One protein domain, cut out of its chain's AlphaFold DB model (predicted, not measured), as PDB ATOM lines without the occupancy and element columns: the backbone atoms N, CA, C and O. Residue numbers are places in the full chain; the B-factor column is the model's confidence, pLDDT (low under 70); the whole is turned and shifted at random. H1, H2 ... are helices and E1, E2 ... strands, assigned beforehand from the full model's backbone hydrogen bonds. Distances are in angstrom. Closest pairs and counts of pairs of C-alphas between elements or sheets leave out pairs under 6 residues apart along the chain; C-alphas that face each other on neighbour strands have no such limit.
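Overview. This is residues 4 to 148 of the 608 residues of an uncharacterized protein of Branchiostoma floridae (UniProt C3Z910). With little regular structure, this is two lobes on one long line: a larger one with the small sheet E1 E2 E3, H1 and H2, and a slender one with hairpin E4 and E5, H3 and a looped tail. The 145 printed residues, 43 in named elements, run H1 H2 E1 E2 E3 H3 E4 E5, mixed in class, with antiparallel sheets; loose, radius of gyration 20.0 A, spans 65 by 29 by 28 A.

Arrangement. Look first at E1, residues 63 to 65, E2, 77 to 80, and E3, 83 to 87, a meander of successive antiparallel neighbours; N 65 and O 77 (E1, E2) are 2.9 A apart, N 86 and O 78 (E3, E2) 2.9 A, within hydrogen-bond range. H1, residues 4 to 12, only grazes this sheet with residues 5 to 7; H2, residues 43 to 50, is not on it. E4, residues 114 to 118, and E5, 126 to 130, form a hairpin, N 115 to O 129 2.8 A. H3, residues 104 to 107, comes closest to E4 at C-alphas 105 and 118, 5.7 A. Every O i to N i+4 pair is within range in H1 and H2; H3 is too short for one.

Along the chain. Find C-alpha 4 at (-14.730, -19.216, -51.009); H1 runs 12.1 A from there. E5, 13.1 A, ends at C-alpha 130, (1.912, -10.596, -10.486).

Size, cuts and confidence. The printed part has no cut; C-alphas 90 and 148 are farthest apart, 65.8 A. Links H1 to H2, H2 to E1, E1 to E2 and E3 to H3 are long. Confidence is under 70 in 26 residues, among them 20 to 39.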
ATOM      1  N   ALA A   4     -15.597 -18.048 -51.168       82.00
ATOM      2  CA  ALA A   4     -14.730 -19.216 -51.009       82.00
ATOM      3  C   ALA A   4     -13.352 -19.003 -51.664       82.00
ATOM      4  O   ALA A   4     -12.330 -19.309 -51.055       82.00
ATOM      5  N   ASN A   5     -13.310 -18.401 -52.860       84.81
ATOM      6  CA  ASN A   5     -12.052 -18.095 -53.545       84.81
ATOM      7  C   ASN A   5     -11.251 -17.001 -52.814       84.81
ATOM      8  O   ASN A   5     -10.024 -17.031 -52.853       84.81
ATOM      9  N   VAL A   6     -11.917 -16.047 -52.144       84.81
ATOM     10  CA  VAL A   6     -11.235 -15.064 -51.276       84.81
ATOM     11  C   VAL A   6     -10.630 -15.763 -50.059       84.81
ATOM     12  O   VAL A   6      -9.452 -15.558 -49.782       84.81
ATOM     13  N   LYS A   7     -11.390 -16.643 -49.386       82.88
ATOM     14  CA  LYS A   7     -10.882 -17.396 -48.230       82.88
ATOM     15  C   LYS A   7      -9.661 -18.244 -48.597       82.88
ATOM     16  O   LYS A   7      -8.621 -18.123 -47.960       82.88
ATOM     17  N   ALA A   8      -9.757 -19.024 -49.675       84.25
ATOM     18  CA  ALA A   8      -8.670 -19.879 -50.149       84.25
ATOM     19  C   ALA A   8      -7.390 -19.092 -50.490       84.25
ATOM     20  O   ALA A   8      -6.291 -19.580 -50.242       84.25
ATOM     21  N   ALA A   9      -7.517 -17.868 -51.018       85.25
ATOM     22  CA  ALA A   9      -6.374 -17.000 -51.292       85.25
ATOM     23  C   ALA A   9      -5.710 -16.458 -50.010       85.25
ATOM     24  O   ALA A   9      -4.485 -16.369 -49.962       85.25
ATOM     25  N   CYS A  10      -6.484 -16.139 -48.967       83.62
ATOM     26  CA  CYS A  10      -5.928 -15.736 -47.671       83.62
ATOM     27  C   CYS A  10      -5.276 -16.912 -46.935       83.62
ATOM     28  O   CYS A  10      -4.125 -16.796 -46.513       83.62
ATOM     29  N   ASP A  11      -5.962 -18.058 -46.869       83.31
ATOM     30  CA  ASP A  11      -5.440 -19.286 -46.259       83.31
ATOM     31  C   ASP A  11      -4.091 -19.680 -46.903       83.31
ATOM     32  O   ASP A  11      -3.119 -19.965 -46.203       83.31
ATOM     33  N   ALA A  12      -3.994 -19.613 -48.240       84.19
ATOM     34  CA  ALA A  12      -2.768 -19.892 -48.994       84.19
ATOM     35  C   ALA A  12      -1.639 -18.860 -48.781       84.19
ATOM     36  O   ALA A  12      -0.475 -19.174 -49.027       84.19
ATOM     37  N   ALA A  13      -1.958 -17.650 -48.316       82.00
ATOM     38  CA  ALA A  13      -0.981 -16.631 -47.936       82.00
ATOM     39  C   ALA A  13      -0.510 -16.759 -46.471       82.00
ATOM     40  O   ALA A  13       0.294 -15.943 -46.019       82.00
ATOM     41  N   GLY A  14      -1.021 -17.737 -45.709       79.19
ATOM     42  CA  GLY A  14      -0.809 -17.816 -44.260       79.19
ATOM     43  C   GLY A  14      -1.495 -16.678 -43.493       79.19
ATOM     44  O   GLY A  14      -1.077 -16.340 -42.387       79.19
ATOM     45  N   LEU A  15      -2.520 -16.061 -44.090       83.31
ATOM     46  CA  LEU A  15      -3.262 -14.934 -43.535       83.31
ATOM     47  C   LEU A  15      -4.703 -15.326 -43.224       83.31
ATOM     48  O   LEU A  15      -5.324 -16.156 -43.884       83.31
ATOM     49  N   LEU A  16      -5.268 -14.674 -42.217       78.88
ATOM     50  CA  LEU A  16      -6.641 -14.907 -41.808       78.88
ATOM     51  C   LEU A  16      -7.586 -14.145 -42.740       78.88
ATOM     52  O   LEU A  16      -7.306 -13.023 -43.160       78.88
ATOM     53  N   THR A  17      -8.727 -14.744 -43.069       77.50
ATOM     54  CA  THR A  17      -9.760 -14.053 -43.854       77.50
ATOM     55  C   THR A  17     -10.531 -13.093 -42.939       77.50
ATOM     56  O   THR A  17     -11.056 -13.559 -41.928       77.50
ATOM     57  N   PRO A  18     -10.633 -11.790 -43.250       74.44
ATOM     58  CA  PRO A  18     -11.470 -10.840 -42.531       74.44
ATOM     59  C   PRO A  18     -12.913 -10.845 -43.048       74.44
ATOM     60  O   PRO A  18     -13.155 -11.035 -44.242       74.44
ATOM     61  N   CYS A  19     -13.863 -10.512 -42.174       70.56
ATOM     62  CA  CYS A  19     -15.206 -10.088 -42.573       70.56
ATOM     63  C   CYS A  19     -15.636  -8.813 -41.830       70.56
ATOM     64  O   CYS A  19     -15.159  -8.562 -40.715       70.56
ATOM     65  N   PRO A  20     -16.569  -8.030 -42.406       65.75
ATOM     66  CA  PRO A  20     -17.314  -7.024 -41.659       65.75
ATOM     67  C   PRO A  20     -18.269  -7.651 -40.625       65.75
ATOM     68  O   PRO A  20     -18.559  -8.846 -40.689       65.75
ATOM     69  N   ALA A  21     -18.726  -6.807 -39.695       62.19
ATOM     70  CA  ALA A  21     -19.459  -7.075 -38.452       62.19
ATOM     71  C   ALA A  21     -20.382  -8.314 -38.370       62.19
ATOM     72  O   ALA A  21     -21.057  -8.672 -39.343       62.19
ATOM     73  N   PRO A  22     -20.531  -8.900 -37.160       57.53
ATOM     74  CA  PRO A  22     -21.509  -9.952 -36.907       57.53
ATOM     75  C   PRO A  22     -22.938  -9.443 -37.163       57.53
ATOM     76  O   PRO A  22     -23.443  -8.562 -36.473       57.53
ATOM     77  N   GLY A  23     -23.606 -10.031 -38.154       56.94
ATOM     78  CA  GLY A  23     -24.982  -9.714 -38.536       56.94
ATOM     79  C   GLY A  23     -25.658 -10.917 -39.190       56.94
ATOM     80  O   GLY A  23     -24.980 -11.845 -39.631       56.94
ATOM     81  N   SER A  24     -26.991 -10.928 -39.255       53.84
ATOM     82  CA  SER A  24     -27.781 -12.102 -39.676       53.84
ATOM     83  C   SER A  24     -27.529 -12.556 -41.120       53.84
ATOM     84  O   SER A  24     -27.622 -13.742 -41.414       53.84
ATOM     85  N   SER A  25     -27.149 -11.642 -42.013       55.31
ATOM     86  CA  SER A  25     -26.725 -11.946 -43.385       55.31
ATOM     87  C   SER A  25     -25.239 -12.323 -43.510       55.31
ATOM     88  O   SER A  25     -24.788 -12.612 -44.615       55.31
ATOM     89  N   CYS A  26     -24.475 -12.311 -42.408       57.00
ATOM     90  CA  CYS A  26     -23.009 -12.295 -42.398       57.00
ATOM     91  C   CYS A  26     -22.399 -13.266 -41.352       57.00
ATOM     92  O   CYS A  26     -21.549 -12.886 -40.543       57.00
ATOM     93  N   GLN A  27     -22.796 -14.548 -41.378       56.44
ATOM     94  CA  GLN A  27     -22.294 -15.618 -40.484       56.44
ATOM     95  C   GLN A  27     -21.500 -16.724 -41.230       56.44
ATOM     96  O   GLN A  27     -21.803 -17.032 -42.383       56.44
ATOM     97  N   GLY A  28     -20.450 -17.272 -40.600       54.91
ATOM     98  CA  GLY A  28     -19.500 -18.250 -41.174       54.91
ATOM     99  C   GLY A  28     -18.116 -18.203 -40.497       54.91
ATOM    100  O   GLY A  28     -17.973 -17.530 -39.479       54.91
ATOM    101  N   ASP A  29     -17.095 -18.840 -41.083       58.38
ATOM    102  CA  ASP A  29     -15.731 -18.924 -40.517       58.38
ATOM    103  C   ASP A  29     -14.769 -17.883 -41.109       58.38
ATOM    104  O   ASP A  29     -14.345 -17.981 -42.262       58.38
ATOM    105  N   CYS A  30     -14.421 -16.864 -40.317       64.19
ATOM    106  CA  CYS A  30     -13.421 -15.833 -40.633       64.19
ATOM    107  C   CYS A  30     -13.143 -14.977 -39.377       64.19
ATOM    108  O   CYS A  30     -13.945 -15.010 -38.439       64.19
ATOM    109  N   VAL A  31     -12.093 -14.153 -39.378       66.88
ATOM    110  CA  VAL A  31     -11.840 -13.153 -38.325       66.88
ATOM    111  C   VAL A  31     -12.831 -11.994 -38.438       66.88
ATOM    112  O   VAL A  31     -12.993 -11.393 -39.504       66.88
ATOM    113  N   LEU A  32     -13.477 -11.651 -37.321       64.44
ATOM    114  CA  LEU A  32     -14.242 -10.413 -37.211       64.44
ATOM    115  C   LEU A  32     -13.271  -9.233 -37.160       64.44
ATOM    116  O   LEU A  32     -12.410  -9.165 -36.289       64.44
ATOM    117  N   THR A  33     -13.422  -8.303 -38.096       62.94
ATOM    118  CA  THR A  33     -12.716  -7.018 -38.046       62.94
ATOM    119  C   THR A  33     -13.546  -5.982 -37.299       62.94
ATOM    120  O   THR A  33     -14.759  -6.137 -37.164       62.94
ATOM    121  N   GLY A  34     -12.915  -4.879 -36.888       59.41
ATOM    122  CA  GLY A  34     -13.612  -3.716 -36.326       59.41
ATOM    123  C   GLY A  34     -14.589  -3.016 -37.284       59.41
ATOM    124  O   GLY A  34     -15.246  -2.081 -36.855       59.41
ATOM    125  N   LEU A  35     -14.715  -3.470 -38.543       62.84
ATOM    126  CA  LEU A  35     -15.646  -2.941 -39.545       62.84
ATOM    127  C   LEU A  35     -17.105  -3.104 -39.088       62.84
ATOM    128  O   LEU A  35     -17.703  -4.166 -39.279       62.84
ATOM    129  N   ASN A  36     -17.710  -2.047 -38.553       58.28
ATOM    130  CA  ASN A  36     -18.946  -2.136 -37.763       58.28
ATOM    131  C   ASN A  36     -20.239  -2.381 -38.570       58.28
ATOM    132  O   ASN A  36     -21.311  -2.497 -37.979       58.28
ATOM    133  N   ASN A  37     -20.191  -2.439 -39.908       60.59
ATOM    134  CA  ASN A  37     -21.406  -2.381 -40.730       60.59
ATOM    135  C   ASN A  37     -21.345  -3.280 -41.987       60.59
ATOM    136  O   ASN A  37     -20.740  -2.919 -42.997       60.59
ATOM    137  N   CYS A  38     -22.007  -4.446 -41.960       62.66
ATOM    138  CA  CYS A  38     -21.949  -5.431 -43.058       62.66
ATOM    139  C   CYS A  38     -22.545  -5.003 -44.431       62.66
ATOM    140  O   CYS A  38     -22.128  -5.572 -45.439       62.66
ATOM    141  N   PRO A  39     -23.444  -4.004 -44.567       62.16
ATOM    142  CA  PRO A  39     -23.788  -3.426 -45.870       62.16
ATOM    143  C   PRO A  39     -22.653  -2.605 -46.498       62.16
ATOM    144  O   PRO A  39     -22.722  -2.334 -47.693       62.16
ATOM    145  N   TYR A  40     -21.626  -2.217 -45.723       72.00
ATOM    146  CA  TYR A  40     -20.518  -1.349 -46.146       72.00
ATOM    147  C   TYR A  40     -19.122  -2.012 -46.027       72.00
ATOM    148  O   TYR A  40     -18.210  -1.431 -45.429       72.00
ATOM    149  N   PRO A  41     -18.908  -3.223 -46.589       72.06
ATOM    150  CA  PRO A  41     -17.600  -3.875 -46.608       72.06
ATOM    151  C   PRO A  41     -16.516  -2.968 -47.195       72.06
ATOM    152  O   PRO A  41     -16.723  -2.288 -48.203       72.06
ATOM    153  N   MET A  42     -15.336  -3.025 -46.569       79.00
ATOM    154  CA  MET A  42     -14.123  -2.285 -46.942       79.00
ATOM    155  C   MET A  42     -14.212  -0.754 -46.769       79.00
ATOM    156  O   MET A  42     -13.231  -0.082 -47.063       79.00
ATOM    157  N   ASN A  43     -15.316  -0.183 -46.262       79.62
ATOM    158  CA  ASN A  43     -15.484   1.276 -46.175       79.62
ATOM    159  C   ASN A  43     -14.536   1.954 -45.167       79.62
ATOM    160  O   ASN A  43     -13.881   2.926 -45.515       79.62
ATOM    161  N   GLU A  44     -14.395   1.450 -43.936       76.00
ATOM    162  CA  GLU A  44     -13.441   2.055 -42.983       76.00
ATOM    163  C   GLU A  44     -11.990   1.870 -43.471       76.00
ATOM    164  O   GLU A  44     -11.166   2.770 -43.332       76.00
ATOM    165  N   LEU A  45     -11.696   0.751 -44.149       80.12
ATOM    166  CA  LEU A  45     -10.401   0.515 -44.790       80.12
ATOM    167  C   LEU A  45     -10.139   1.492 -45.950       80.12
ATOM    168  O   LEU A  45      -9.026   1.992 -46.071       80.12
ATOM    169  N   SER A  46     -11.135   1.815 -46.782       85.12
ATOM    170  CA  SER A  46     -10.974   2.796 -47.865       85.12
ATOM    171  C   SER A  46     -10.840   4.228 -47.345       85.12
ATOM    172  O   SER A  46     -10.150   5.039 -47.960       85.12
ATOM    173  N   GLN A  47     -11.438   4.534 -46.190       84.31
ATOM    174  CA  GLN A  47     -11.205   5.793 -45.480       84.31
ATOM    175  C   GLN A  47      -9.768   5.871 -44.939       84.31
ATOM    176  O   GLN A  47      -9.111   6.883 -45.146       84.31
ATOM    177  N   GLN A  48      -9.239   4.798 -44.339       83.50
ATOM    178  CA  GLN A  48      -7.850   4.763 -43.851       83.50
ATOM    179  C   GLN A  48      -6.804   4.772 -44.983       83.50
ATOM    180  O   GLN A  48      -5.785   5.446 -44.868       83.50
ATOM    181  N   LEU A  49      -7.043   4.052 -46.085       84.06
ATOM    182  CA  LEU A  49      -6.101   3.954 -47.212       84.06
ATOM    183  C   LEU A  49      -6.170   5.136 -48.191       84.06
ATOM    184  O   LEU A  49      -5.158   5.498 -48.788       84.06
ATOM    185  N   CYS A  50      -7.360   5.709 -48.402       86.12
ATOM    186  CA  CYS A  50      -7.620   6.665 -49.484       86.12
ATOM    187  C   CYS A  50      -8.467   7.889 -49.080       86.12
ATOM    188  O   CYS A  50      -8.732   8.729 -49.939       86.12
ATOM    189  N   GLY A  51      -8.954   7.994 -47.836       85.25
ATOM    190  CA  GLY A  51      -9.825   9.097 -47.393       85.25
ATOM    191  C   GLY A  51     -11.170   9.196 -48.130       85.25
ATOM    192  O   GLY A  51     -11.734  10.283 -48.240       85.25
ATOM    193  N   THR A  52     -11.661   8.098 -48.718       87.00
ATOM    194  CA  THR A  52     -12.847   8.108 -49.592       87.00
ATOM    195  C   THR A  52     -13.607   6.777 -49.560       87.00
ATOM    196  O   THR A  52     -13.151   5.798 -48.967       87.00
ATOM    197  N   MET A  53     -14.789   6.726 -50.183       84.62
ATOM    198  CA  MET A  53     -15.560   5.487 -50.354       84.62
ATOM    199  C   MET A  53     -14.815   4.488 -51.263       84.62
ATOM    200  O   MET A  53     -14.033   4.914 -52.118       84.62
ATOM    201  N   PRO A  54     -15.052   3.165 -51.153       84.88
ATOM    202  CA  PRO A  54     -14.196   2.181 -51.818       84.88
ATOM    203  C   PRO A  54     -14.139   2.305 -53.347       84.88
ATOM    204  O   PRO A  54     -13.099   2.031 -53.932       84.88
ATOM    205  N   ASN A  55     -15.204   2.777 -54.006       86.19
ATOM    206  CA  ASN A  55     -15.211   3.047 -55.450       86.19
ATOM    207  C   ASN A  55     -14.260   4.173 -55.892       86.19
ATOM    208  O   ASN A  55     -13.871   4.195 -57.056       86.19
ATOM    209  N   GLY A  56     -13.900   5.097 -54.997       85.38
ATOM    210  CA  GLY A  56     -12.884   6.124 -55.242       85.38
ATOM    211  C   GLY A  56     -11.469   5.706 -54.826       85.38
ATOM    212  O   GLY A  56     -10.509   6.408 -55.135       85.38
ATOM    213  N   CYS A  57     -11.315   4.581 -54.122       86.62
ATOM    214  CA  CYS A  57     -10.034   4.141 -53.578       86.62
ATOM    215  C   CYS A  57      -9.314   3.213 -54.562       86.62
ATOM    216  O   CYS A  57      -9.545   2.006 -54.581       86.62
ATOM    217  N   ALA A  58      -8.414   3.777 -55.374       84.38
ATOM    218  CA  ALA A  58      -7.698   3.047 -56.425       84.38
ATOM    219  C   ALA A  58      -6.913   1.819 -55.915       84.38
ATOM    220  O   ALA A  58      -6.783   0.839 -56.642       84.38
ATOM    221  N   GLN A  59      -6.447   1.832 -54.659       84.19
ATOM    222  CA  GLN A  59      -5.781   0.685 -54.022       84.19
ATOM    223  C   GLN A  59      -6.703  -0.526 -53.795       84.19
ATOM    224  O   GLN A  59      -6.213  -1.623 -53.547       84.19
ATOM    225  N   LEU A  60      -8.026  -0.342 -53.867       86.56
ATOM    226  CA  LEU A  60      -9.021  -1.398 -53.685       86.56
ATOM    227  C   LEU A  60      -9.674  -1.846 -55.002       86.56
ATOM    228  O   LEU A  60     -10.467  -2.789 -54.966       86.56
ATOM    229  N   ASP A  61      -9.354  -1.236 -56.155       86.62
ATOM    230  CA  ASP A  61      -9.855  -1.732 -57.445       86.62
ATOM    231  C   ASP A  61      -9.437  -3.193 -57.647       86.62
ATOM    232  O   ASP A  61      -8.325  -3.611 -57.321       86.62
ATOM    233  N   GLN A  62     -10.379  -3.998 -58.133       88.00
ATOM    234  CA  GLN A  62     -10.241  -5.442 -58.308       88.00
ATOM    235  C   GLN A  62      -9.938  -6.225 -57.018       88.00
ATOM    236  O   GLN A  62      -9.633  -7.417 -57.096       88.00
ATOM    237  N   THR A  63     -10.085  -5.610 -55.840       87.69
ATOM    238  CA  THR A  63      -9.980  -6.283 -54.539       87.69
ATOM    239  C   THR A  63     -11.361  -6.678 -54.025       87.69
ATOM    240  O   THR A  63     -12.310  -5.890 -54.047       87.69
ATOM    241  N   TYR A  64     -11.469  -7.923 -53.560       88.75
ATOM    242  CA  TYR A  64     -12.687  -8.541 -53.046       88.75
ATOM    243  C   TYR A  64     -12.489  -9.003 -51.599       88.75
ATOM    244  O   TYR A  64     -11.485  -9.634 -51.269       88.75
ATOM    245  N   VAL A  65     -13.481  -8.738 -50.749       83.12
ATOM    246  CA  VAL A  65     -13.563  -9.282 -49.386       83.12
ATOM    247  C   VAL A  65     -14.606 -10.397 -49.330       83.12
ATOM    248  O   VAL A  65     -15.615 -10.365 -50.044       83.12
ATOM    249  N   ALA A  66     -14.366 -11.400 -48.486       80.94
ATOM    250  CA  ALA A  66     -15.299 -12.494 -48.283       80.94
ATOM    251  C   ALA A  66     -16.583 -11.971 -47.620       80.94
ATOM    252  O   ALA A  66     -16.576 -11.523 -46.474       80.94
ATOM    253  N   MET A  67     -17.703 -12.060 -48.338       76.25
ATOM    254  CA  MET A  67     -19.027 -11.893 -47.744       76.25
ATOM    255  C   MET A  67     -19.485 -13.252 -47.226       76.25
ATOM    256  O   MET A  67     -19.515 -14.232 -47.973       76.25
ATOM    257  N   ARG A  68     -19.816 -13.317 -45.940       71.50
ATOM    258  CA  ARG A  68     -20.371 -14.515 -45.303       71.50
ATOM    259  C   ARG A  68     -21.795 -14.814 -45.818       71.50
ATOM    260  O   ARG A  68     -22.463 -13.938 -46.364       71.50
ATOM    261  N   GLY A  69     -22.261 -16.049 -45.622       64.81
ATOM    262  CA  GLY A  69     -23.594 -16.498 -46.043       64.81
ATOM    263  C   GLY A  69     -23.806 -16.606 -47.563       64.81
ATOM    264  O   GLY A  69     -22.877 -16.556 -48.366       64.81
ATOM    265  N   THR A  70     -25.067 -16.750 -47.981       61.09
ATOM    266  CA  THR A  70     -25.480 -16.905 -49.391       61.09
ATOM    267  C   THR A  70     -25.563 -15.577 -50.161       61.09
ATOM    268  O   THR A  70     -26.275 -15.490 -51.164       61.09
ATOM    269  N   TRP A  71     -24.833 -14.534 -49.737       73.12
ATOM    270  CA  TRP A  71     -24.891 -13.192 -50.332       73.12
ATOM    271  C   TRP A  71     -24.686 -13.243 -51.854       73.12
ATOM    272  O   TRP A  71     -23.643 -13.683 -52.340       73.12
ATOM    273  N   ARG A  72     -25.726 -12.855 -52.609       74.75
ATOM    274  CA  ARG A  72     -25.795 -12.954 -54.082       74.75
ATOM    275  C   ARG A  72     -25.244 -14.292 -54.623       74.75
ATOM    276  O   ARG A  72     -24.438 -14.316 -55.551       74.75
ATOM    277  N   SER A  73     -25.675 -15.394 -54.003       77.69
ATOM    278  CA  SER A  73     -25.253 -16.775 -54.284       77.69
ATOM    279  C   SER A  73     -23.767 -17.053 -53.999       77.69
ATOM    280  O   SER A  73     -23.060 -17.614 -54.834       77.69
ATOM    281  N   GLY A  74     -23.280 -16.656 -52.818       75.56
ATOM    282  CA  GLY A  74     -21.909 -16.940 -52.351       75.56
ATOM    283  C   GLY A  74     -20.824 -16.052 -52.973       75.56
ATOM    284  O   GLY A  74     -19.636 -16.389 -52.946       75.56
ATOM    285  N   SER A  75     -21.227 -14.922 -53.553       83.50
ATOM    286  CA  SER A  75     -20.328 -13.960 -54.179       83.50
ATOM    287  C   SER A  75     -19.505 -13.212 -53.135       83.50
ATOM    288  O   SER A  75     -20.033 -12.787 -52.112       83.50
ATOM    289  N   ALA A  76     -18.238 -12.929 -53.442       84.25
ATOM    290  CA  ALA A  76     -17.529 -11.870 -52.736       84.25
ATOM    291  C   ALA A  76     -18.059 -10.498 -53.192       84.25
ATOM    292  O   ALA A  76     -18.562 -10.358 -54.317       84.25
ATOM    293  N   CYS A  77     -17.907  -9.491 -52.335       85.81
ATOM    294  CA  CYS A  77     -18.143  -8.083 -52.648       85.81
ATOM    295  C   CYS A  77     -16.787  -7.405 -52.875       85.81
ATOM    296  O   CYS A  77     -15.830  -7.679 -52.152       85.81
ATOM    297  N   GLY A  78     -16.689  -6.543 -53.886       86.69
ATOM    298  CA  GLY A  78     -15.445  -5.844 -54.203       86.69
ATOM    299  C   GLY A  78     -15.635  -4.692 -55.178       86.69
ATOM    300  O   GLY A  78     -16.718  -4.507 -55.748       86.69
ATOM    301  N   VAL A  79     -14.582  -3.904 -55.356       85.94
ATOM    302  CA  VAL A  79     -14.562  -2.769 -56.287       85.94
ATOM    303  C   VAL A  79     -14.115  -3.260 -57.661       85.94
ATOM    304  O   VAL A  79     -13.184  -4.055 -57.762       85.94
ATOM    305  N   ALA A  80     -14.775  -2.804 -58.722       83.94
ATOM    306  CA  ALA A  80     -14.279  -2.979 -60.085       83.94
ATOM    307  C   ALA A  80     -14.769  -1.835 -60.977       83.94
ATOM    308  O   ALA A  80     -15.970  -1.564 -61.026       83.94
ATOM    309  N   GLY A  81     -13.852  -1.181 -61.695       77.69
ATOM    310  CA  GLY A  81     -14.201  -0.175 -62.708       77.69
ATOM    311  C   GLY A  81     -14.961   1.025 -62.132       77.69
ATOM    312  O   GLY A  81     -15.971   1.445 -62.692       77.69
ATOM    313  N   SER A  82     -14.514   1.521 -60.974       78.69
ATOM    314  CA  SER A  82     -15.149   2.611 -60.210       78.69
ATOM    315  C   SER A  82     -16.587   2.336 -59.736       78.69
ATOM    316  O   SER A  82     -17.284   3.252 -59.295       78.69
ATOM    317  N   VAL A  83     -17.035   1.075 -59.757       83.06
ATOM    318  CA  VAL A  83     -18.270   0.618 -59.105       83.06
ATOM    319  C   VAL A  83     -17.903  -0.161 -57.843       83.06
ATOM    320  O   VAL A  83     -17.047  -1.047 -57.872       83.06
ATOM    321  N   TRP A  84     -18.550   0.157 -56.719       81.69
ATOM    322  CA  TRP A  84     -18.366  -0.555 -55.452       81.69
ATOM    323  C   TRP A  84     -19.435  -1.636 -55.240       81.69
ATOM    324  O   TRP A  84     -20.540  -1.571 -55.773       81.69
ATOM    325  N   CYS A  85     -19.053  -2.662 -54.481       80.88
ATOM    326  CA  CYS A  85     -19.794  -3.891 -54.221       80.88
ATOM    327  C   CYS A  85     -20.339  -4.595 -55.471       80.88
ATOM    328  O   CYS A  85     -21.452  -5.130 -55.503       80.88
ATOM    329  N   THR A  86     -19.493  -4.642 -56.501       84.00
ATOM    330  CA  THR A  86     -19.700  -5.497 -57.669       84.00
ATOM    331  C   THR A  86     -19.762  -6.962 -57.249       84.00
ATOM    332  O   THR A  86     -19.085  -7.412 -56.320       84.00
ATOM    333  N   THR A  87     -20.597  -7.722 -57.947       85.00
ATOM    334  CA  THR A  87     -20.862  -9.119 -57.633       85.00
ATOM    335  C   THR A  87     -19.755  -9.989 -58.233       85.00
ATOM    336  O   THR A  87     -19.746 -10.267 -59.429       85.00
ATOM    337  N   GLY A  88     -18.771 -10.364 -57.418       81.44
ATOM    338  CA  GLY A  88     -17.542 -11.011 -57.865       81.44
ATOM    339  C   GLY A  88     -17.644 -12.435 -58.435       81.44
ATOM    340  O   GLY A  88     -16.629 -12.904 -58.949       81.44
ATOM    341  N   ASN A  89     -18.777 -13.140 -58.354       82.44
ATOM    342  CA  ASN A  89     -18.879 -14.572 -58.710       82.44
ATOM    343  C   ASN A  89     -18.380 -14.953 -60.125       82.44
ATOM    344  O   ASN A  89     -17.956 -16.085 -60.330       82.44
ATOM    345  N   SER A  90     -18.375 -14.029 -61.089       78.00
ATOM    346  CA  SER A  90     -17.860 -14.244 -62.451       78.00
ATOM    347  C   SER A  90     -16.344 -14.031 -62.618       78.00
ATOM    348  O   SER A  90     -15.818 -14.278 -63.700       78.00
ATOM    349  N   TYR A  91     -15.630 -13.550 -61.593       80.94
ATOM    350  CA  TYR A  91     -14.209 -13.184 -61.691       80.94
ATOM    351  C   TYR A  91     -13.295 -14.116 -60.890       80.94
ATOM    352  O   TYR A  91     -13.397 -14.189 -59.661       80.94
ATOM    353  N   TYR A  92     -12.335 -14.732 -61.580       77.50
ATOM    354  CA  TYR A  92     -11.392 -15.716 -61.029       77.50
ATOM    355  C   TYR A  92      -9.952 -15.184 -60.881       77.50
ATOM    356  O   TYR A  92      -9.124 -15.832 -60.256       77.50
ATOM    357  N   ASN A  93      -9.663 -13.996 -61.420       81.94
ATOM    358  CA  ASN A  93      -8.340 -13.366 -61.505       81.94
ATOM    359  C   ASN A  93      -8.335 -11.975 -60.837       81.94
ATOM    360  O   ASN A  93      -8.209 -10.949 -61.507       81.94
ATOM    361  N   LYS A  94      -8.585 -11.935 -59.525       88.75
ATOM    362  CA  LYS A  94      -8.775 -10.710 -58.725       88.75
ATOM    363  C   LYS A  94      -8.108 -10.866 -57.352       88.75
ATOM    364  O   LYS A  94      -7.726 -11.979 -56.994       88.75
ATOM    365  N   TYR A  95      -7.960  -9.776 -56.602       86.62
ATOM    366  CA  TYR A  95      -7.273  -9.781 -55.306       86.62
ATOM    367  C   TYR A  95      -8.214 -10.110 -54.141       86.62
ATOM    368  O   TYR A  95      -9.398  -9.769 -54.166       86.62
ATOM    369  N   ALA A  96      -7.662 -10.744 -53.107       87.25
ATOM    370  CA  ALA A  96      -8.324 -11.034 -51.839       87.25
ATOM    371  C   ALA A  96      -7.861 -10.053 -50.752       87.25
ATOM    372  O   ALA A  96      -6.664  -9.801 -50.621       87.25
ATOM    373  N   LEU A  97      -8.795  -9.532 -49.953       84.56
ATOM    374  CA  LEU A  97      -8.465  -8.810 -48.723       84.56
ATOM    375  C   LEU A  97      -8.256  -9.808 -47.573       84.56
ATOM    376  O   LEU A  97      -9.162 -10.585 -47.280       84.56
ATOM    377  N   CYS A  98      -7.098  -9.744 -46.911       82.88
ATOM    378  CA  CYS A  98      -6.660 -10.665 -45.854       82.88
ATOM    379  C   CYS A  98      -6.119  -9.901 -44.624       82.88
ATOM    380  O   CYS A  98      -5.818  -8.711 -44.724       82.88
ATOM    381  N   ALA A  99      -5.993 -10.563 -43.470       75.06
ATOM    382  CA  ALA A  99      -5.602  -9.964 -42.188       75.06
ATOM    383  C   ALA A  99      -4.545 -10.794 -41.428       75.06
ATOM    384  O   ALA A  99      -4.365 -11.986 -41.686       75.06
ATOM    385  N   LYS A 100      -3.862 -10.162 -40.466       75.94
ATOM    386  CA  LYS A 100      -2.863 -10.775 -39.575       75.94
ATOM    387  C   LYS A 100      -3.178 -10.428 -38.115       75.94
ATOM    388  O   LYS A 100      -3.700  -9.351 -37.844       75.94
ATOM    389  N   ASP A 101      -2.842 -11.348 -37.219       68.12
ATOM    390  CA  ASP A 101      -2.944 -11.211 -35.765       68.12
ATOM    391  C   ASP A 101      -1.912 -10.229 -35.155       68.12
ATOM    392  O   ASP A 101      -0.881  -9.941 -35.779       68.12
ATOM    393  N   ILE A 102      -2.190  -9.713 -33.950       72.75
ATOM    394  CA  ILE A 102      -1.404  -8.674 -33.256       72.75
ATOM    395  C   ILE A 102      -1.201  -9.046 -31.781       72.75
ATOM    396  O   ILE A 102      -2.159  -9.116 -31.021       72.75
ATOM    397  N   ASN A 103       0.062  -9.166 -31.362       77.56
ATOM    398  CA  ASN A 103       0.441  -9.424 -29.971       77.56
ATOM    399  C   ASN A 103       0.035  -8.262 -29.043       77.56
ATOM    400  O   ASN A 103       0.547  -7.144 -29.179       77.56
ATOM    401  N   ALA A 104      -0.836  -8.533 -28.074       78.62
ATOM    402  CA  ALA A 104      -1.398  -7.557 -27.147       78.62
ATOM    403  C   ALA A 104      -0.382  -7.073 -26.094       78.62
ATOM    404  O   ALA A 104      -0.423  -5.901 -25.700       78.62
ATOM    405  N   CYS A 105       0.579  -7.914 -25.686       82.75
ATOM    406  CA  CYS A 105       1.656  -7.511 -24.766       82.75
ATOM    407  C   CYS A 105       2.520  -6.358 -25.307       82.75
ATOM    408  O   CYS A 105       3.041  -5.579 -24.510       82.75
ATOM    409  N   SER A 106       2.589  -6.168 -26.631       82.50
ATOM    410  CA  SER A 106       3.230  -5.008 -27.283       82.50
ATOM    411  C   SER A 106       2.734  -3.643 -26.774       82.50
ATOM    412  O   SER A 106       3.414  -2.638 -26.961       82.50
ATOM    413  N   SER A 107       1.545  -3.589 -26.160       81.25
ATOM    414  CA  SER A 107       0.950  -2.368 -25.601       81.25
ATOM    415  C   SER A 107       1.333  -2.075 -24.140       81.25
ATOM    416  O   SER A 107       0.893  -1.065 -23.597       81.25
ATOM    417  N   ASN A 108       2.147  -2.932 -23.503       82.75
ATOM    418  CA  ASN A 108       2.440  -2.923 -22.062       82.75
ATOM    419  C   ASN A 108       1.174  -2.852 -21.169       82.75
ATOM    420  O   ASN A 108       1.050  -1.951 -20.339       82.75
ATOM    421  N   PRO A 109       0.217  -3.798 -21.298       84.62
ATOM    422  CA  PRO A 109      -1.043  -3.764 -20.549       84.62
ATOM    423  C   PRO A 109      -0.898  -4.157 -19.066       84.62
ATOM    424  O   PRO A 109      -1.839  -3.975 -18.285       84.62
ATOM    425  N   CYS A 110       0.253  -4.706 -18.668       89.50
ATOM    426  CA  CYS A 110       0.513  -5.221 -17.327       89.50
ATOM    427  C   CYS A 110       1.299  -4.234 -16.455       89.50
ATOM    428  O   CYS A 110       2.103  -3.439 -16.937       89.50
ATOM    429  N   HIS A 111       1.051  -4.298 -15.149       89.56
ATOM    430  CA  HIS A 111       1.721  -3.515 -14.120       89.56
ATOM    431  C   HIS A 111       3.229  -3.825 -14.064       89.56
ATOM    432  O   HIS A 111       3.653  -4.927 -14.399       89.56
ATOM    433  N   ALA A 112       4.047  -2.884 -13.578       87.19
ATOM    434  CA  ALA A 112       5.509  -3.028 -13.539       87.19
ATOM    435  C   ALA A 112       6.010  -4.219 -12.693       87.19
ATOM    436  O   ALA A 112       7.138  -4.668 -12.876       87.19
ATOM    437  N   GLN A 113       5.172  -4.736 -11.786       88.94
ATOM    438  CA  GLN A 113       5.419  -5.957 -11.008       88.94
ATOM    439  C   GLN A 113       4.563  -7.151 -11.468       88.94
ATOM    440  O   GLN A 113       4.183  -7.992 -10.657       88.94
ATOM    441  N   ALA A 114       4.237  -7.222 -12.760       88.19
ATOM    442  CA  ALA A 114       3.554  -8.350 -13.385       88.19
ATOM    443  C   ALA A 114       4.246  -8.795 -14.679       88.19
ATOM    444  O   ALA A 114       4.744  -7.985 -15.460       88.19
ATOM    445  N   THR A 115       4.206 -10.098 -14.938       89.50
ATOM    446  CA  THR A 115       4.623 -10.701 -16.205       89.50
ATOM    447  C   THR A 115       3.439 -10.737 -17.178       89.50
ATOM    448  O   THR A 115       2.331 -11.111 -16.791       89.50
ATOM    449  N   CYS A 116       3.671 -10.348 -18.436       88.44
ATOM    450  CA  CYS A 116       2.668 -10.354 -19.506       88.44
ATOM    451  C   CYS A 116       2.735 -11.648 -20.326       88.44
ATOM    452  O   CYS A 116       3.817 -12.041 -20.762       88.44
ATOM    453  N   SER A 117       1.582 -12.265 -20.590       87.88
ATOM    454  CA  SER A 117       1.425 -13.333 -21.578       87.88
ATOM    455  C   SER A 117       0.346 -12.960 -22.586       87.88
ATOM    456  O   SER A 117      -0.770 -12.601 -22.220       87.88
ATOM    457  N   ASP A 118       0.680 -13.091 -23.862       82.38
ATOM    458  CA  ASP A 118      -0.225 -12.851 -24.983       82.38
ATOM    459  C   ASP A 118      -1.311 -13.938 -25.043       82.38
ATOM    460  O   ASP A 118      -1.001 -15.117 -24.836       82.38
ATOM    461  N   ASN A 119      -2.569 -13.573 -25.317       79.75
ATOM    462  CA  ASN A 119      -3.634 -14.558 -25.534       79.75
ATOM    463  C   ASN A 119      -3.697 -14.934 -27.029       79.75
ATOM    464  O   ASN A 119      -3.558 -14.060 -27.880       79.75
ATOM    465  N   PRO A 120      -3.928 -16.211 -27.388       73.25
ATOM    466  CA  PRO A 120      -3.982 -16.622 -28.789       73.25
ATOM    467  C   PRO A 120      -5.220 -16.070 -29.514       73.25
ATOM    468  O   PRO A 120      -6.309 -15.972 -28.939       73.25
ATOM    469  N   ALA A 121      -5.074 -15.795 -30.815       62.28
ATOM    470  CA  ALA A 121      -6.174 -15.402 -31.696       62.28
ATOM    471  C   ALA A 121      -7.415 -16.315 -31.541       62.28
ATOM    472  O   ALA A 121      -7.275 -17.542 -31.502       62.28
ATOM    473  N   PRO A 122      -8.644 -15.758 -31.522       57.72
ATOM    474  CA  PRO A 122      -9.003 -14.379 -31.867       57.72
ATOM    475  C   PRO A 122      -9.092 -13.417 -30.662       57.72
ATOM    476  O   PRO A 122      -9.800 -12.413 -30.752       57.72
ATOM    477  N   ALA A 123      -8.449 -13.718 -29.527       64.56
ATOM    478  CA  ALA A 123      -8.359 -12.763 -28.421       64.56
ATOM    479  C   ALA A 123      -7.529 -11.526 -28.821       64.56
ATOM    480  O   ALA A 123      -6.652 -11.615 -29.674       64.56
ATOM    481  N   LEU A 124      -7.823 -10.373 -28.210       70.56
ATOM    482  CA  LEU A 124      -7.133  -9.092 -28.450       70.56
ATOM    483  C   LEU A 124      -6.603  -8.468 -27.144       70.56
ATOM    484  O   LEU A 124      -6.336  -7.269 -27.082       70.56
ATOM    485  N   ASP A 125      -6.505  -9.264 -26.080       75.50
ATOM    486  CA  ASP A 125      -6.005  -8.854 -24.770       75.50
ATOM    487  C   ASP A 125      -4.876  -9.778 -24.294       75.50
ATOM    488  O   ASP A 125      -4.570 -10.790 -24.920       75.50
ATOM    489  N   ALA A 126      -4.232  -9.409 -23.189       82.12
ATOM    490  CA  ALA A 126      -3.159 -10.183 -22.582       82.12
ATOM    491  C   ALA A 126      -3.514 -10.567 -21.144       82.12
ATOM    492  O   ALA A 126      -4.198  -9.825 -20.430       82.12
ATOM    493  N   ASN A 127      -2.994 -11.710 -20.708       87.12
ATOM    494  CA  ASN A 127      -3.005 -12.118 -19.315       87.12
ATOM    495  C   ASN A 127      -1.828 -11.474 -18.565       87.12
ATOM    496  O   ASN A 127      -0.712 -11.410 -19.083       87.12
ATOM    497  N   CYS A 128      -2.071 -11.028 -17.334       89.94
ATOM    498  CA  CYS A 128      -1.078 -10.391 -16.477       89.94
ATOM    499  C   CYS A 128      -1.016 -11.127 -15.140       89.94
ATOM    500  O   CYS A 128      -2.015 -11.198 -14.430       89.94
ATOM    501  N   THR A 129       0.152 -11.647 -14.771       89.31
ATOM    502  CA  THR A 129       0.344 -12.357 -13.497       89.31
ATOM    503  C   THR A 129       1.367 -11.629 -12.643       89.31
ATOM    504  O   THR A 129       2.492 -11.419 -13.099       89.31
ATOM    505  N   CYS A 130       0.997 -11.254 -11.417       90.12
ATOM    506  CA  CYS A 130       1.912 -10.596 -10.486       90.12
ATOM    507  C   CYS A 130       3.163 -11.443 -10.204       90.12
ATOM    508  O   CYS A 130       3.113 -12.674 -10.161       90.12
ATOM    509  N   ASN A 131       4.291 -10.758 -10.026       86.81
ATOM    510  CA  ASN A 131       5.568 -11.362  -9.671       86.81
ATOM    511  C   ASN A 131       5.511 -11.947  -8.245       86.81
ATOM    512  O   ASN A 131       4.689 -11.539  -7.424       86.81
ATOM    513  N   VAL A 132       6.406 -12.890  -7.934       84.69
ATOM    514  CA  VAL A 132       6.488 -13.515  -6.600       84.69
ATOM    515  C   VAL A 132       6.662 -12.444  -5.513       84.69
ATOM    516  O   VAL A 132       7.471 -11.533  -5.670       84.69
ATOM    517  N   GLY A 133       5.883 -12.555  -4.434       78.94
ATOM    518  CA  GLY A 133       5.792 -11.552  -3.365       78.94
ATOM    519  C   GLY A 133       4.678 -10.516  -3.552       78.94
ATOM    520  O   GLY A 133       4.370  -9.808  -2.604       78.94
ATOM    521  N   TYR A 134       4.026 -10.449  -4.720       83.62
ATOM    522  CA  TYR A 134       2.956  -9.483  -4.985       83.62
ATOM    523  C   TYR A 134       1.601 -10.135  -5.307       83.62
ATOM    524  O   TYR A 134       1.533 -11.199  -5.926       83.62
ATOM    525  N   ALA A 135       0.508  -9.450  -4.959       84.81
ATOM    526  CA  ALA A 135      -0.869  -9.835  -5.273       84.81
ATOM    527  C   ALA A 135      -1.666  -8.681  -5.912       84.81
ATOM    528  O   ALA A 135      -1.386  -7.508  -5.672       84.81
ATOM    529  N   GLY A 136      -2.666  -9.024  -6.729       86.38
ATOM    530  CA  GLY A 136      -3.510  -8.089  -7.482       86.38
ATOM    531  C   GLY A 136      -3.956  -8.687  -8.823       86.38
ATOM    532  O   GLY A 136      -3.747  -9.875  -9.067       86.38
ATOM    533  N   ASP A 137      -4.574  -7.883  -9.694       84.75
ATOM    534  CA  ASP A 137      -5.000  -8.315 -11.042       84.75
ATOM    535  C   ASP A 137      -3.908  -8.231 -12.124       84.75
ATOM    536  O   ASP A 137      -4.139  -8.603 -13.276       84.75
ATOM    537  N   GLY A 138      -2.724  -7.720 -11.779       85.44
ATOM    538  CA  GLY A 138      -1.586  -7.609 -12.682       85.44
ATOM    539  C   GLY A 138      -1.707  -6.549 -13.775       85.44
ATOM    540  O   GLY A 138      -0.730  -6.338 -14.490       85.44
ATOM    541  N   ARG A 139      -2.842  -5.857 -13.941       86.31
ATOM    542  CA  ARG A 139      -3.071  -4.926 -15.059       86.31
ATOM    543  C   ARG A 139      -2.622  -3.509 -14.700       86.31
ATOM    544  O   ARG A 139      -2.893  -3.016 -13.610       86.31
ATOM    545  N   ALA A 140      -1.971  -2.814 -15.636       83.94
ATOM    546  CA  ALA A 140      -1.475  -1.447 -15.422       83.94
ATOM    547  C   ALA A 140      -2.604  -0.430 -15.157       83.94
ATOM    548  O   ALA A 140      -2.401   0.547 -14.445       83.94
ATOM    549  N   ASN A 141      -3.792  -0.693 -15.710       80.69
ATOM    550  CA  ASN A 141      -5.014   0.100 -15.530       80.69
ATOM    551  C   ASN A 141      -6.033  -0.593 -14.596       80.69
ATOM    552  O   ASN A 141      -7.237  -0.371 -14.731       80.69
ATOM    553  N   GLY A 142      -5.570  -1.490 -13.720       82.44
ATOM    554  CA  GLY A 142      -6.386  -2.220 -12.744       82.44
ATOM    555  C   GLY A 142      -5.986  -1.901 -11.302       82.44
ATOM    556  O   GLY A 142      -5.538  -0.800 -10.990       82.44
ATOM    557  N   THR A 143      -6.123  -2.891 -10.424       82.69
ATOM    558  CA  THR A 143      -5.524  -2.900  -9.078       82.69
ATOM    559  C   THR A 143      -4.007  -3.111  -9.117       82.69
ATOM    560  O   THR A 143      -3.320  -2.758  -8.160       82.69
ATOM    561  N   GLY A 144      -3.464  -3.631 -10.225       87.62
ATOM    562  CA  GLY A 144      -2.025  -3.784 -10.424       87.62
ATOM    563  C   GLY A 144      -1.453  -4.919  -9.581       87.62
ATOM    564  O   GLY A 144      -2.003  -6.018  -9.578       87.62
ATOM    565  N   CYS A 145      -0.335  -4.670  -8.896       88.62
ATOM    566  CA  CYS A 145       0.261  -5.613  -7.949       88.62
ATOM    567  C   CYS A 145       0.817  -4.866  -6.731       88.62
ATOM    568  O   CYS A 145       1.719  -4.039  -6.886       88.62
ATOM    569  N   SER A 146       0.316  -5.187  -5.540       86.12
ATOM    570  CA  SER A 146       0.806  -4.696  -4.248       86.12
ATOM    571  C   SER A 146       1.539  -5.795  -3.480       86.12
ATOM    572  O   SER A 146       1.336  -6.977  -3.747       86.12
ATOM    573  N   ASP A 147       2.380  -5.398  -2.528       83.00
ATOM    574  CA  ASP A 147       3.117  -6.301  -1.633       83.00
ATOM    575  C   ASP A 147       2.167  -7.242  -0.858       83.00
ATOM    576  O   ASP A 147       1.061  -6.835  -0.481       83.00
ATOM    577  N   ILE A 148       2.564  -8.499  -0.633       84.44
ATOM    578  CA  ILE A 148       1.766  -9.469   0.135       84.44
ATOM    579  C   ILE A 148       2.086  -9.295   1.617       84.44
ATOM    580  O   ILE A 148       3.034  -9.888   2.132       84.44
TER     581      ILE A 148